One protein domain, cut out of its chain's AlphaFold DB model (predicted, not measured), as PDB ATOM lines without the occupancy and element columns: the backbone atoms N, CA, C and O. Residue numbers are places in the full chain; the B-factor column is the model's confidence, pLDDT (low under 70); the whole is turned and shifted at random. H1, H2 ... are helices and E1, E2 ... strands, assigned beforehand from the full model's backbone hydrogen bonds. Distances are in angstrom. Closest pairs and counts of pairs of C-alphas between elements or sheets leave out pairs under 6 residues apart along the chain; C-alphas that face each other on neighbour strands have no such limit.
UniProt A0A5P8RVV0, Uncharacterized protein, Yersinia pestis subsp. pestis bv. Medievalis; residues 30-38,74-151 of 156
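AT A GLANCE: This is residues 30 to 38 and 74 to 151 of the 156 residues of an uncharacterized protein of Yersinia pestis subsp. pestis bv. Medievalis (UniProt A0A5P8RVV0). A twisted sheet of four antiparallel strands, E1 to E4, is covered on one face by H3 and on the opposite face by the short H1. Beyond one end of the sheet E4 runs on into a small hairpin, E5 and E6, from which the chain turns back to H3; the short H2 lies in the link between E2 and E3. The printed part has 87 residues, with three named helices and six named strands in the order H1 E1 E2 H2 E3 E4 E5 E6 H3; the large sheet runs E1 E2 E3 E4, and the class is mixed, helices and strands. It is compact, with a radius of gyration of the C-alphas of 13.9 A, yet elongated in outline, spanning 41 by 25 by 19 A.

HOW THE PARTS SIT: Start at H1, residues 30 to 35, which is on the sheet at a height of 9.3 A, over E3, residues 109 to 116, but only just, with 4 of its C-alphas on E3 and 2 on E4, residues 119 to 126. Its closest C-alphas to E4 are Ala 32 and Ala 120, 6.6 A. After the cut, E1, residues 74 to 80, forms a hairpin with E2, residues 83 to 90; look at N 76 and O 87, 2.8 A. H2, residues 95 to 100, is not on the sheet. E3 is the antiparallel neighbour of E2, with N 88 and O 111 at 2.8 A, and forms a hairpin with E4, with N 112 and O 123 at 2.9 A. E4 runs on into E5, residues 128 to 131, at 51 degrees. E5 and E6, residues 134 to 137, form a hairpin, with N 136 and O 129 at 2.8 A. H3, residues 139 to 147, is on the face opposite to H1; its closest C-alphas to E1 are those of Glu 147 and Ser 80, 4.5 A. In H1, H2 and H3 every O i to N i+4 pair is within hydrogen-bond range.

IN THESE COORDINATES: Find C-alpha 30 at (206.331, 321.263, 247.844), where H1 begins. E1 is 18.9 A long, E2 22.7 A, E3 23.3 A and E4 23.8 A, which ends at C-alpha 126, (222.971, 325.074, 228.676). H3 runs 12.4 A to C-alpha 147 at (211.862, 311.030, 230.504).

THE WHOLE: The C-alphas farthest apart, Ile 118 and Asn 132, are 42.7 A apart. Residues 39 to 73 are not printed; C-alphas 38 and 74 are 13.3 A apart across this cut. Of the links printed whole, H2 to E3 is short and the others are tight. Mean pLDDT of the printed part is 90.9, and no printed residue is under 70.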
ATOM      1  N   THR A  30     207.167 320.100 247.556       90.00
ATOM      2  CA  THR A  30     206.331 321.263 247.844       90.00
ATOM      3  C   THR A  30     206.947 322.529 247.250       90.00
ATOM      4  O   THR A  30     206.254 323.276 246.561       90.00
ATOM      5  N   ASP A  31     208.264 322.712 247.393       87.25
ATOM      6  CA  ASP A  31     208.983 323.841 246.799       87.25
ATOM      7  C   ASP A  31     208.896 323.820 245.263       87.25
ATOM      8  O   ASP A  31     208.740 324.868 244.634       87.25
ATOM      9  N   ALA A  32     208.955 322.638 244.639       87.25
ATOM     10  CA  ALA A  32     208.848 322.499 243.185       87.25
ATOM     11  C   ALA A  32     207.421 322.767 242.669       87.25
ATOM     12  O   ALA A  32     207.246 323.393 241.617       87.25
ATOM     13  N   TYR A  33     206.393 322.324 243.400       90.31
ATOM     14  CA  TYR A  33     204.994 322.571 243.043       90.31
ATOM     15  C   TYR A  33     204.581 324.034 243.228       90.31
ATOM     16  O   TYR A  33     203.824 324.560 242.407       90.31
ATOM     17  N   GLU A  34     205.049 324.688 244.293       87.75
ATOM     18  CA  GLU A  34     204.657 326.059 244.626       87.75
ATOM     19  C   GLU A  34     205.413 327.105 243.806       87.75
ATOM     20  O   GLU A  34     204.791 328.042 243.297       87.75
ATOM     21  N   ASN A  35     206.726 326.928 243.623       84.44
ATOM     22  CA  ASN A  35     207.560 327.938 242.969       84.44
ATOM     23  C   ASN A  35     207.589 327.791 241.443       84.44
ATOM     24  O   ASN A  35     207.613 328.797 240.732       84.44
ATOM     25  N   GLY A  36     207.561 326.557 240.924       88.38
ATOM     26  CA  GLY A  36     207.656 326.298 239.489       88.38
ATOM     27  C   GLY A  36     208.887 326.964 238.860       88.38
ATOM     28  O   GLY A  36     210.014 326.684 239.258       88.38
ATOM     29  N   TYR A  37     208.678 327.831 237.867       90.31
ATOM     30  CA  TYR A  37     209.744 328.651 237.278       90.31
ATOM     31  C   TYR A  37     209.284 330.103 237.139       90.31
ATOM     32  O   TYR A  37     208.439 330.414 236.296       90.31
ATOM     33  N   ASP A  38     209.843 330.985 237.964       87.44
ATOM     34  CA  ASP A  38     209.529 332.412 238.009       87.44
ATOM     35  C   ASP A  38     210.822 333.212 238.220       87.44
ATOM     36  O   ASP A  38     211.459 333.124 239.269       87.44
ATOM     37  N   LYS A  74     209.177 327.838 226.648       97.06
ATOM     38  CA  LYS A  74     208.707 326.546 226.128       97.06
ATOM     39  C   LYS A  74     208.632 325.549 227.278       97.06
ATOM     40  O   LYS A  74     209.663 325.107 227.783       97.06
ATOM     41  N   LEU A  75     207.411 325.207 227.673       97.88
ATOM     42  CA  LEU A  75     207.124 324.271 228.756       97.88
ATOM     43  C   LEU A  75     206.912 322.847 228.235       97.88
ATOM     44  O   LEU A  75     206.145 322.627 227.299       97.88
ATOM     45  N   TYR A  76     207.512 321.883 228.924       98.12
ATOM     46  CA  TYR A  76     207.306 320.454 228.730       98.12
ATOM     47  C   TYR A  76     206.907 319.830 230.063       98.12
ATOM     48  O   TYR A  76     207.652 319.916 231.034       98.12
ATOM     49  N   ASN A  77     205.738 319.193 230.116       97.75
ATOM     50  CA  ASN A  77     205.372 318.329 231.235       97.75
ATOM     51  C   ASN A  77     206.035 316.964 231.012       97.75
ATOM     52  O   ASN A  77     205.786 316.325 229.990       97.75
ATOM     53  N   ILE A  78     206.880 316.534 231.945       97.00
ATOM     54  CA  ILE A  78     207.669 315.308 231.835       97.00
ATOM     55  C   ILE A  78     206.986 314.195 232.624       97.00
ATOM     56  O   ILE A  78     206.579 314.382 233.772       97.00
ATOM     57  N   LYS A  79     206.885 313.023 232.000       95.06
ATOM     58  CA  LYS A  79     206.486 311.777 232.654       95.06
ATOM     59  C   LYS A  79     207.617 310.773 232.491       95.06
ATOM     60  O   LYS A  79     207.991 310.462 231.363       95.06
ATOM     61  N   SER A  80     208.108 310.263 233.609       91.81
ATOM     62  CA  SER A  80     209.144 309.233 233.674       91.81
ATOM     63  C   SER A  80     208.593 308.022 234.446       91.81
ATOM     64  O   SER A  80     207.502 308.114 235.013       91.81
ATOM     65  N   PRO A  81     209.274 306.860 234.473       90.69
ATOM     66  CA  PRO A  81     208.688 305.609 234.969       90.69
ATOM     67  C   PRO A  81     208.075 305.664 236.376       90.69
ATOM     68  O   PRO A  81     207.053 305.028 236.619       90.69
ATOM     69  N   ASN A  82     208.681 306.417 237.298       90.94
ATOM     70  CA  ASN A  82     208.199 306.584 238.673       90.94
ATOM     71  C   ASN A  82     208.285 308.032 239.177       90.94
ATOM     72  O   ASN A  82     208.334 308.276 240.381       90.94
ATOM     73  N   SER A  83     208.338 308.991 238.258       93.31
ATOM     74  CA  SER A  83     208.390 310.410 238.588       93.31
ATOM     75  C   SER A  83     207.650 311.231 237.547       93.31
ATOM     76  O   SER A  83     207.445 310.821 236.402       93.31
ATOM     77  N   LEU A  84     207.235 312.411 237.970       95.12
ATOM     78  CA  LEU A  84     206.602 313.408 237.124       95.12
ATOM     79  C   LEU A  84     207.327 314.727 237.319       95.12
ATOM     80  O   LEU A  84     207.988 314.938 238.330       95.12
ATOM     81  N   GLY A  85     207.229 315.623 236.356       95.88
ATOM     82  CA  GLY A  85     207.960 316.867 236.461       95.88
ATOM     83  C   GLY A  85     207.681 317.807 235.321       95.88
ATOM     84  O   GLY A  85     206.750 317.627 234.533       95.88
ATOM     85  N   PHE A  86     208.538 318.806 235.213       97.56
ATOM     86  CA  PHE A  86     208.495 319.746 234.114       97.56
ATOM     87  C   PHE A  86     209.894 320.175 233.704       97.56
ATOM     88  O   PHE A  86     210.845 320.109 234.484       97.56
ATOM     89  N   ALA A  87     209.987 320.642 232.468       97.56
ATOM     90  CA  ALA A  87     211.148 321.314 231.928       97.56
ATOM     91  C   ALA A  87     210.723 322.601 231.220       97.56
ATOM     92  O   ALA A  87     209.693 322.653 230.546       97.56
ATOM     93  N   VAL A  88     211.548 323.628 231.351       97.00
ATOM     94  CA  VAL A  88     211.397 324.929 230.712       97.00
ATOM     95  C   VAL A  88     212.629 325.165 229.868       97.00
ATOM     96  O   VAL A  88     213.745 325.090 230.379       97.00
ATOM     97  N   ILE A  89     212.433 325.441 228.585       96.44
ATOM     98  CA  ILE A  89     213.496 325.978 227.738       96.44
ATOM     99  C   ILE A  89     213.341 327.488 227.729       96.44
ATOM    100  O   ILE A  89     212.286 328.001 227.342       96.44
ATOM    101  N   ASP A  90     214.408 328.162 228.136       93.75
ATOM    102  CA  ASP A  90     214.496 329.611 228.166       93.75
ATOM    103  C   ASP A  90     215.573 330.100 227.194       93.75
ATOM    104  O   ASP A  90     216.720 329.649 227.216       93.75
ATOM    105  N   GLU A  91     215.168 331.007 226.309       93.88
ATOM    106  CA  GLU A  91     215.997 331.621 225.268       93.88
ATOM    107  C   GLU A  91     216.276 333.106 225.581       93.88
ATOM    108  O   GLU A  91     216.967 333.785 224.823       93.88
ATOM    109  N   ASN A  92     215.780 333.627 226.711       91.12
ATOM    110  CA  ASN A  92     215.949 335.018 227.143       91.12
ATOM    111  C   ASN A  92     217.287 335.239 227.874       91.12
ATOM    112  O   ASN A  92     217.328 335.789 228.976       91.12
ATOM    113  N   ILE A  93     218.386 334.819 227.239       90.06
ATOM    114  CA  ILE A  93     219.731 334.791 227.829       90.06
ATOM    115  C   ILE A  93     220.320 336.197 227.998       90.06
ATOM    116  O   ILE A  93     220.579 336.922 227.025       90.06
ATOM    117  N   ASN A  94     220.636 336.556 229.241       86.38
ATOM    118  CA  ASN A  94     221.233 337.837 229.620       86.38
ATOM    119  C   ASN A  94     222.748 337.716 229.932       86.38
ATOM    120  O   ASN A  94     223.371 336.670 229.747       86.38
ATOM    121  N   GLU A  95     223.396 338.824 230.301       88.19
ATOM    122  CA  GLU A  95     224.836 338.832 230.623       88.19
ATOM    123  C   GLU A  95     225.172 338.024 231.882       88.19
ATOM    124  O   GLU A  95     226.231 337.398 231.934       88.19
ATOM    125  N   TYR A  96     224.266 337.998 232.865       84.69
ATOM    126  CA  TYR A  96     224.419 337.185 234.066       84.69
ATOM    127  C   TYR A  96     224.453 335.696 233.713       84.69
ATOM    128  O   TYR A  96     225.368 335.005 234.150       84.69
ATOM    129  N   ASP A  97     223.553 335.221 232.849       86.44
ATOM    130  CA  ASP A  97     223.545 333.828 232.387       86.44
ATOM    131  C   ASP A  97     224.858 333.478 231.670       86.44
ATOM    132  O   ASP A  97     225.518 332.496 232.004       86.44
ATOM    133  N   ARG A  98     225.307 334.319 230.729       87.81
ATOM    134  CA  ARG A  98     226.586 334.113 230.019       87.81
ATOM    135  C   ARG A  98     227.776 334.066 230.978       87.81
ATOM    136  O   ARG A  98     228.698 333.274 230.780       87.81
ATOM    137  N   GLY A  99     227.757 334.900 232.017       86.44
ATOM    138  CA  GLY A  99     228.755 334.901 233.084       86.44
ATOM    139  C   GLY A  99     228.707 333.631 233.936       86.44
ATOM    140  O   GLY A  99     229.750 333.024 234.177       86.44
ATOM    141  N   LEU A 100     227.505 333.203 234.334       84.38
ATOM    142  CA  LEU A 100     227.267 331.998 235.128       84.38
ATOM    143  C   LEU A 100     227.773 330.752 234.399       84.38
ATOM    144  O   LEU A 100     228.529 329.983 234.980       84.38
ATOM    145  N   TYR A 101     227.416 330.603 233.119       83.38
ATOM    146  CA  TYR A 101     227.791 329.472 232.262       83.38
ATOM    147  C   TYR A 101     229.185 329.568 231.642       83.38
ATOM    148  O   TYR A 101     229.633 328.619 230.999       83.38
ATOM    149  N   LYS A 102     229.881 330.699 231.828       87.81
ATOM    150  CA  LYS A 102     231.172 331.002 231.187       87.81
ATOM    151  C   LYS A 102     231.142 330.793 229.666       87.81
ATOM    152  O   LYS A 102     232.152 330.428 229.064       87.81
ATOM    153  N   ASP A 103     229.992 331.058 229.051       85.62
ATOM    154  CA  ASP A 103     229.741 330.883 227.623       85.62
ATOM    155  C   ASP A 103     229.148 332.172 227.048       85.62
ATOM    156  O   ASP A 103     227.996 332.530 227.301       85.62
ATOM    157  N   LYS A 104     229.963 332.892 226.270       88.62
ATOM    158  CA  LYS A 104     229.557 334.152 225.634       88.62
ATOM    159  C   LYS A 104     228.534 333.939 224.519       88.62
ATOM    160  O   LYS A 104     227.762 334.855 224.241       88.62
ATOM    161  N   ASP A 105     228.509 332.748 223.928       89.25
ATOM    162  CA  ASP A 105     227.635 332.397 222.812       89.25
ATOM    163  C   ASP A 105     226.392 331.622 223.279       89.25
ATOM    164  O   ASP A 105     225.662 331.085 222.446       89.25
ATOM    165  N   LEU A 106     226.127 331.580 224.593       88.88
ATOM    166  CA  LEU A 106     224.962 330.915 225.171       88.88
ATOM    167  C   LEU A 106     223.667 331.448 224.541       88.88
ATOM    168  O   LEU A 106     223.381 332.649 224.582       88.88
ATOM    169  N   LYS A 107     222.873 330.534 223.976       91.50
ATOM    170  CA  LYS A 107     221.615 330.868 223.285       91.50
ATOM    171  C   LYS A 107     220.372 330.452 224.045       91.50
ATOM    172  O   LYS A 107     219.338 331.092 223.897       91.50
ATOM    173  N   LYS A 108     220.459 329.365 224.812       92.94
ATOM    174  CA  LYS A 108     219.316 328.814 225.532       92.94
ATOM    175  C   LYS A 108     219.728 327.867 226.646       92.94
ATOM    176  O   LYS A 108     220.715 327.133 226.518       92.94
ATOM    177  N   ILE A 109     218.924 327.851 227.695       93.25
ATOM    178  CA  ILE A 109     219.090 326.993 228.864       93.25
ATOM    179  C   ILE A 109     217.844 326.137 229.082       93.25
ATOM    180  O   ILE A 109     216.756 326.448 228.598       93.25
ATOM    181  N   ILE A 110     218.019 325.046 229.815       94.94
ATOM    182  CA  ILE A 110     216.946 324.279 230.428       94.94
ATOM    183  C   ILE A 110     216.911 324.578 231.922       94.94
ATOM    184  O   ILE A 110     217.955 324.704 232.563       94.94
ATOM    185  N   TYR A 111     215.712 324.644 232.475       94.38
ATOM    186  CA  TYR A 111     215.447 324.427 233.888       94.38
ATOM    187  C   TYR A 111     214.466 323.266 234.005       94.38
ATOM    188  O   TYR A 111     213.527 323.186 233.217       94.38
ATOM    189  N   PHE A 112     214.669 322.357 234.946       95.75
ATOM    190  CA  PHE A 112     213.759 321.239 235.161       95.75
ATOM    191  C   PHE A 112     213.617 320.919 236.642       95.75
ATOM    192  O   PHE A 112     214.518 321.210 237.424       95.75
ATOM    193  N   CYS A 113     212.518 320.250 236.984       94.81
ATOM    194  CA  CYS A 113     212.315 319.576 238.260       94.81
ATOM    195  C   CYS A 113     211.621 318.237 238.024       94.81
ATOM    196  O   CYS A 113     210.571 318.192 237.382       94.81
ATOM    197  N   MET A 114     212.199 317.166 238.561       95.69
ATOM    198  CA  MET A 114     211.660 315.806 238.551       95.69
ATOM    199  C   MET A 114     211.272 315.412 239.971       95.69
ATOM    200  O   MET A 114     212.129 315.371 240.848       95.69
ATOM    201  N   ILE A 115     209.996 315.123 240.192       94.56
ATOM    202  CA  ILE A 115     209.393 314.888 241.503       94.56
ATOM    203  C   ILE A 115     209.170 313.394 241.710       94.56
ATOM    204  O   ILE A 115     208.566 312.720 240.869       94.56
ATOM    205  N   HIS A 116     209.642 312.894 242.848       92.75
ATOM    206  CA  HIS A 116     209.447 311.528 243.305       92.75
ATOM    207  C   HIS A 116     209.216 311.532 244.819       92.75
ATOM    208  O   HIS A 116     210.052 312.021 245.581       92.75
ATOM    209  N   ASP A 117     208.078 310.984 245.241       91.38
ATOM    210  CA  ASP A 117     207.592 311.037 246.620       91.38
ATOM    211  C   ASP A 117     207.604 312.473 247.173       91.38
ATOM    212  O   ASP A 117     206.968 313.354 246.599       91.38
ATOM    213  N   ILE A 118     208.327 312.717 248.270       92.56
ATOM    214  CA  ILE A 118     208.412 314.019 248.952       92.56
ATOM    215  C   ILE A 118     209.596 314.878 248.480       92.56
ATOM    216  O   ILE A 118     209.889 315.914 249.078       92.56
ATOM    217  N   TYR A 119     210.312 314.448 247.438       91.75
ATOM    218  CA  TYR A 119     211.519 315.111 246.947       91.75
ATOM    219  C   TYR A 119     211.400 315.498 245.475       91.75
ATOM    220  O   TYR A 119     210.708 314.854 244.685       91.75
ATOM    221  N   ALA A 120     212.150 316.524 245.083       91.69
ATOM    222  CA  ALA A 120     212.326 316.912 243.696       91.69
ATOM    223  C   ALA A 120     213.806 317.121 243.361       91.69
ATOM    224  O   ALA A 120     214.515 317.869 244.033       91.69
ATOM    225  N   LEU A 121     214.262 316.477 242.287       93.31
ATOM    226  CA  LEU A 121     215.548 316.744 241.654       93.31
ATOM    227  C   LEU A 121     215.361 317.854 240.625       93.31
ATOM    228  O   LEU A 121     214.793 317.620 239.557       93.31
ATOM    229  N   CYS A 122     215.866 319.041 240.931       92.50
ATOM    230  CA  CYS A 122     215.828 320.180 240.028       92.50
ATOM    231  C   CYS A 122     217.213 320.509 239.493       92.50
ATOM    232  O   CYS A 122     218.222 320.291 240.162       92.50
ATOM    233  N   GLY A 123     217.275 321.069 238.293       91.19
ATOM    234  CA  GLY A 123     218.543 321.466 237.713       91.19
ATOM    235  C   GLY A 123     218.409 322.459 236.580       91.19
ATOM    236  O   GLY A 123     217.348 322.616 235.979       91.19
ATOM    237  N   THR A 124     219.520 323.124 236.280       90.00
ATOM    238  CA  THR A 124     219.633 324.011 235.123       90.00
ATOM    239  C   THR A 124     220.880 323.711 234.301       90.00
ATOM    240  O   THR A 124     221.887 323.225 234.832       90.00
ATOM    241  N   GLY A 125     220.796 323.964 232.995       90.12
ATOM    242  CA  GLY A 125     221.917 323.759 232.098       90.12
ATOM    243  C   GLY A 125     221.817 324.447 230.749       90.12
ATOM    244  O   GLY A 125     220.723 324.714 230.269       90.12
ATOM    245  N   SER A 126     222.953 324.685 230.093       90.81
ATOM    246  CA  SER A 126     222.971 325.074 228.676       90.81
ATOM    247  C   SER A 126     222.483 323.922 227.783       90.81
ATOM    248  O   SER A 126     222.805 322.754 227.993       90.81
ATOM    249  N   LEU A 127     221.697 324.250 226.760       90.75
ATOM    250  CA  LEU A 127     221.219 323.283 225.766       90.75
ATOM    251  C   LEU A 127     221.954 323.401 224.426       90.75
ATOM    252  O   LEU A 127     221.472 322.892 223.415       90.75
ATOM    253  N   THR A 128     223.091 324.096 224.394       86.00
ATOM    254  CA  THR A 128     223.910 324.238 223.185       86.00
ATOM    255  C   THR A 128     225.345 323.846 223.491       86.00
ATOM    256  O   THR A 128     225.911 324.285 224.488       86.00
ATOM    257  N   ILE A 129     225.933 323.019 222.629       83.75
ATOM    258  CA  ILE A 129     227.351 322.649 222.696       83.75
ATOM    259  C   ILE A 129     227.999 322.872 221.337       83.75
ATOM    260  O   ILE A 129     227.325 322.816 220.309       83.75
ATOM    261  N   LYS A 130     229.316 323.087 221.317       83.12
ATOM    262  CA  LYS A 130     230.078 323.210 220.072       83.12
ATOM    263  C   LYS A 130     230.766 321.894 219.743       83.12
ATOM    264  O   LYS A 130     231.635 321.446 220.484       83.12
ATOM    265  N   ILE A 131     230.417 321.308 218.601       83.25
ATOM    266  CA  ILE A 131     231.115 320.155 218.023       83.25
ATOM    267  C   ILE A 131     231.647 320.587 216.661       83.25
ATOM    268  O   ILE A 131     230.876 320.990 215.792       83.25
ATOM    269  N   ASN A 132     232.968 320.531 216.467       88.81
ATOM    270  CA  ASN A 132     233.628 320.971 215.229       88.81
ATOM    271  C   ASN A 132     233.213 322.397 214.801       88.81
ATOM    272  O   ASN A 132     232.876 322.632 213.641       88.81
ATOM    273  N   ASN A 133     233.186 323.335 215.757       83.88
ATOM    274  CA  ASN A 133     232.732 324.727 215.591       83.88
ATOM    275  C   ASN A 133     231.283 324.903 215.101       83.88
ATOM    276  O   ASN A 133     230.906 326.000 214.692       83.88
ATOM    277  N   LYS A 134     230.458 323.855 215.155       86.81
ATOM    278  CA  LYS A 134     229.022 323.941 214.891       86.81
ATOM    279  C   LYS A 134     228.252 323.839 216.196       86.81
ATOM    280  O   LYS A 134     228.542 322.970 217.020       86.81
ATOM    281  N   ASP A 135     227.263 324.708 216.345       87.06
ATOM    282  CA  ASP A 135     226.326 324.649 217.458       87.06
ATOM    283  C   ASP A 135     225.409 323.436 217.282       87.06
ATOM    284  O   ASP A 135     224.766 323.267 216.242       87.06
ATOM    285  N   VAL A 136     225.358 322.591 218.305       88.25
ATOM    286  CA  VAL A 136     224.482 321.427 218.372       88.25
ATOM    287  C   VAL A 136     223.438 321.662 219.449       88.25
ATOM    288  O   VAL A 136     223.762 321.961 220.599       88.25
ATOM    289  N   ASP A 137     222.181 321.511 219.048       90.44
ATOM    290  CA  ASP A 137     221.017 321.633 219.911       90.44
ATOM    291  C   ASP A 137     220.799 320.340 220.715       90.44
ATOM    292  O   ASP A 137     220.542 319.273 220.152       90.44
ATOM    293  N   LEU A 138     220.883 320.443 222.042       91.25
ATOM    294  CA  LEU A 138     220.701 319.323 222.962       91.25
ATOM    295  C   LEU A 138     219.270 319.164 223.484       91.25
ATOM    296  O   LEU A 138     219.033 318.258 224.278       91.25
ATOM    297  N   THR A 139     218.305 319.985 223.061       92.25
ATOM    298  CA  THR A 139     216.930 319.955 223.584       92.25
ATOM    299  C   THR A 139     216.318 318.559 223.540       92.25
ATOM    300  O   THR A 139     215.820 318.084 224.559       92.25
ATOM    301  N   TYR A 140     216.378 317.883 222.389       92.94
ATOM    302  CA  TYR A 140     215.807 316.543 222.246       92.94
ATOM    303  C   TYR A 140     216.447 315.551 223.223       92.94
ATOM    304  O   TYR A 140     215.746 314.837 223.937       92.94
ATOM    305  N   TYR A 141     217.781 315.545 223.294       92.12
ATOM    306  CA  TYR A 141     218.527 314.639 224.161       92.12
ATOM    307  C   TYR A 141     218.269 314.921 225.642       92.12
ATOM    308  O   TYR A 141     218.085 313.984 226.414       92.12
ATOM    309  N   ALA A 142     218.207 316.192 226.039       92.44
ATOM    310  CA  ALA A 142     217.907 316.590 227.409       92.44
ATOM    311  C   ALA A 142     216.506 316.129 227.834       92.44
ATOM    312  O   ALA A 142     216.373 315.469 228.860       92.44
ATOM    313  N   LEU A 143     215.477 316.390 227.019       94.69
ATOM    314  CA  LEU A 143     214.106 315.955 227.308       94.69
ATOM    315  C   LEU A 143     214.002 314.426 227.387       94.69
ATOM    316  O   LEU A 143     213.431 313.903 228.340       94.69
ATOM    317  N   LYS A 144     214.633 313.699 226.453       91.75
ATOM    318  CA  LYS A 144     214.695 312.230 226.508       91.75
ATOM    319  C   LYS A 144     215.431 311.703 227.728       91.75
ATOM    320  O   LYS A 144     215.021 310.693 228.293       91.75
ATOM    321  N   SER A 145     216.475 312.399 228.163       92.88
ATOM    322  CA  SER A 145     217.198 312.037 229.378       92.88
ATOM    323  C   SER A 145     216.289 312.181 230.599       92.88
ATOM    324  O   SER A 145     216.217 311.248 231.393       92.88
ATOM    325  N   LEU A 146     215.524 313.275 230.706       93.62
ATOM    326  CA  LEU A 146     214.564 313.486 231.796       93.62
ATOM    327  C   LEU A 146     213.455 312.424 231.816       93.62
ATOM    328  O   LEU A 146     213.199 311.841 232.870       93.62
ATOM    329  N   GLU A 147     212.866 312.103 230.659       93.69
ATOM    330  CA  GLU A 147     211.862 311.030 230.504       93.69
ATOM    331  C   GLU A 147     212.396 309.646 230.929       93.69
ATOM    332  O   GLU A 147     211.623 308.767 231.305       93.69
ATOM    333  N   SER A 148     213.717 309.443 230.891       91.62
ATOM    334  CA  SER A 148     214.365 308.176 231.251       91.62
ATOM    335  C   SER A 148     214.808 308.071 232.716       91.62
ATOM    336  O   SER A 148     215.243 306.997 233.138       91.62
ATOM    337  N   ILE A 149     214.718 309.152 233.502       88.56
ATOM    338  CA  ILE A 149     215.155 309.145 234.904       88.56
ATOM    339  C   ILE A 149     214.311 308.154 235.711       88.56
ATOM    340  O   ILE A 149     213.086 308.252 235.776       88.56
ATOM    341  N   LEU A 150     215.004 307.229 236.375       88.69
ATOM    342  CA  LEU A 150     214.436 306.289 237.332       88.69
ATOM    343  C   LEU A 150     215.001 306.595 238.718       88.69
ATOM    344  O   LEU A 150     216.199 306.413 238.959       88.69
ATOM    345  N   PHE A 151     214.139 307.012 239.639       85.69
ATOM    346  CA  PHE A 151     214.529 307.165 241.035       85.69
ATOM    347  C   PHE A 151     214.594 305.784 241.674       85.69
ATOM    348  O   PHE A 151     213.605 305.054 241.694       85.69
TER     349      PHE A 151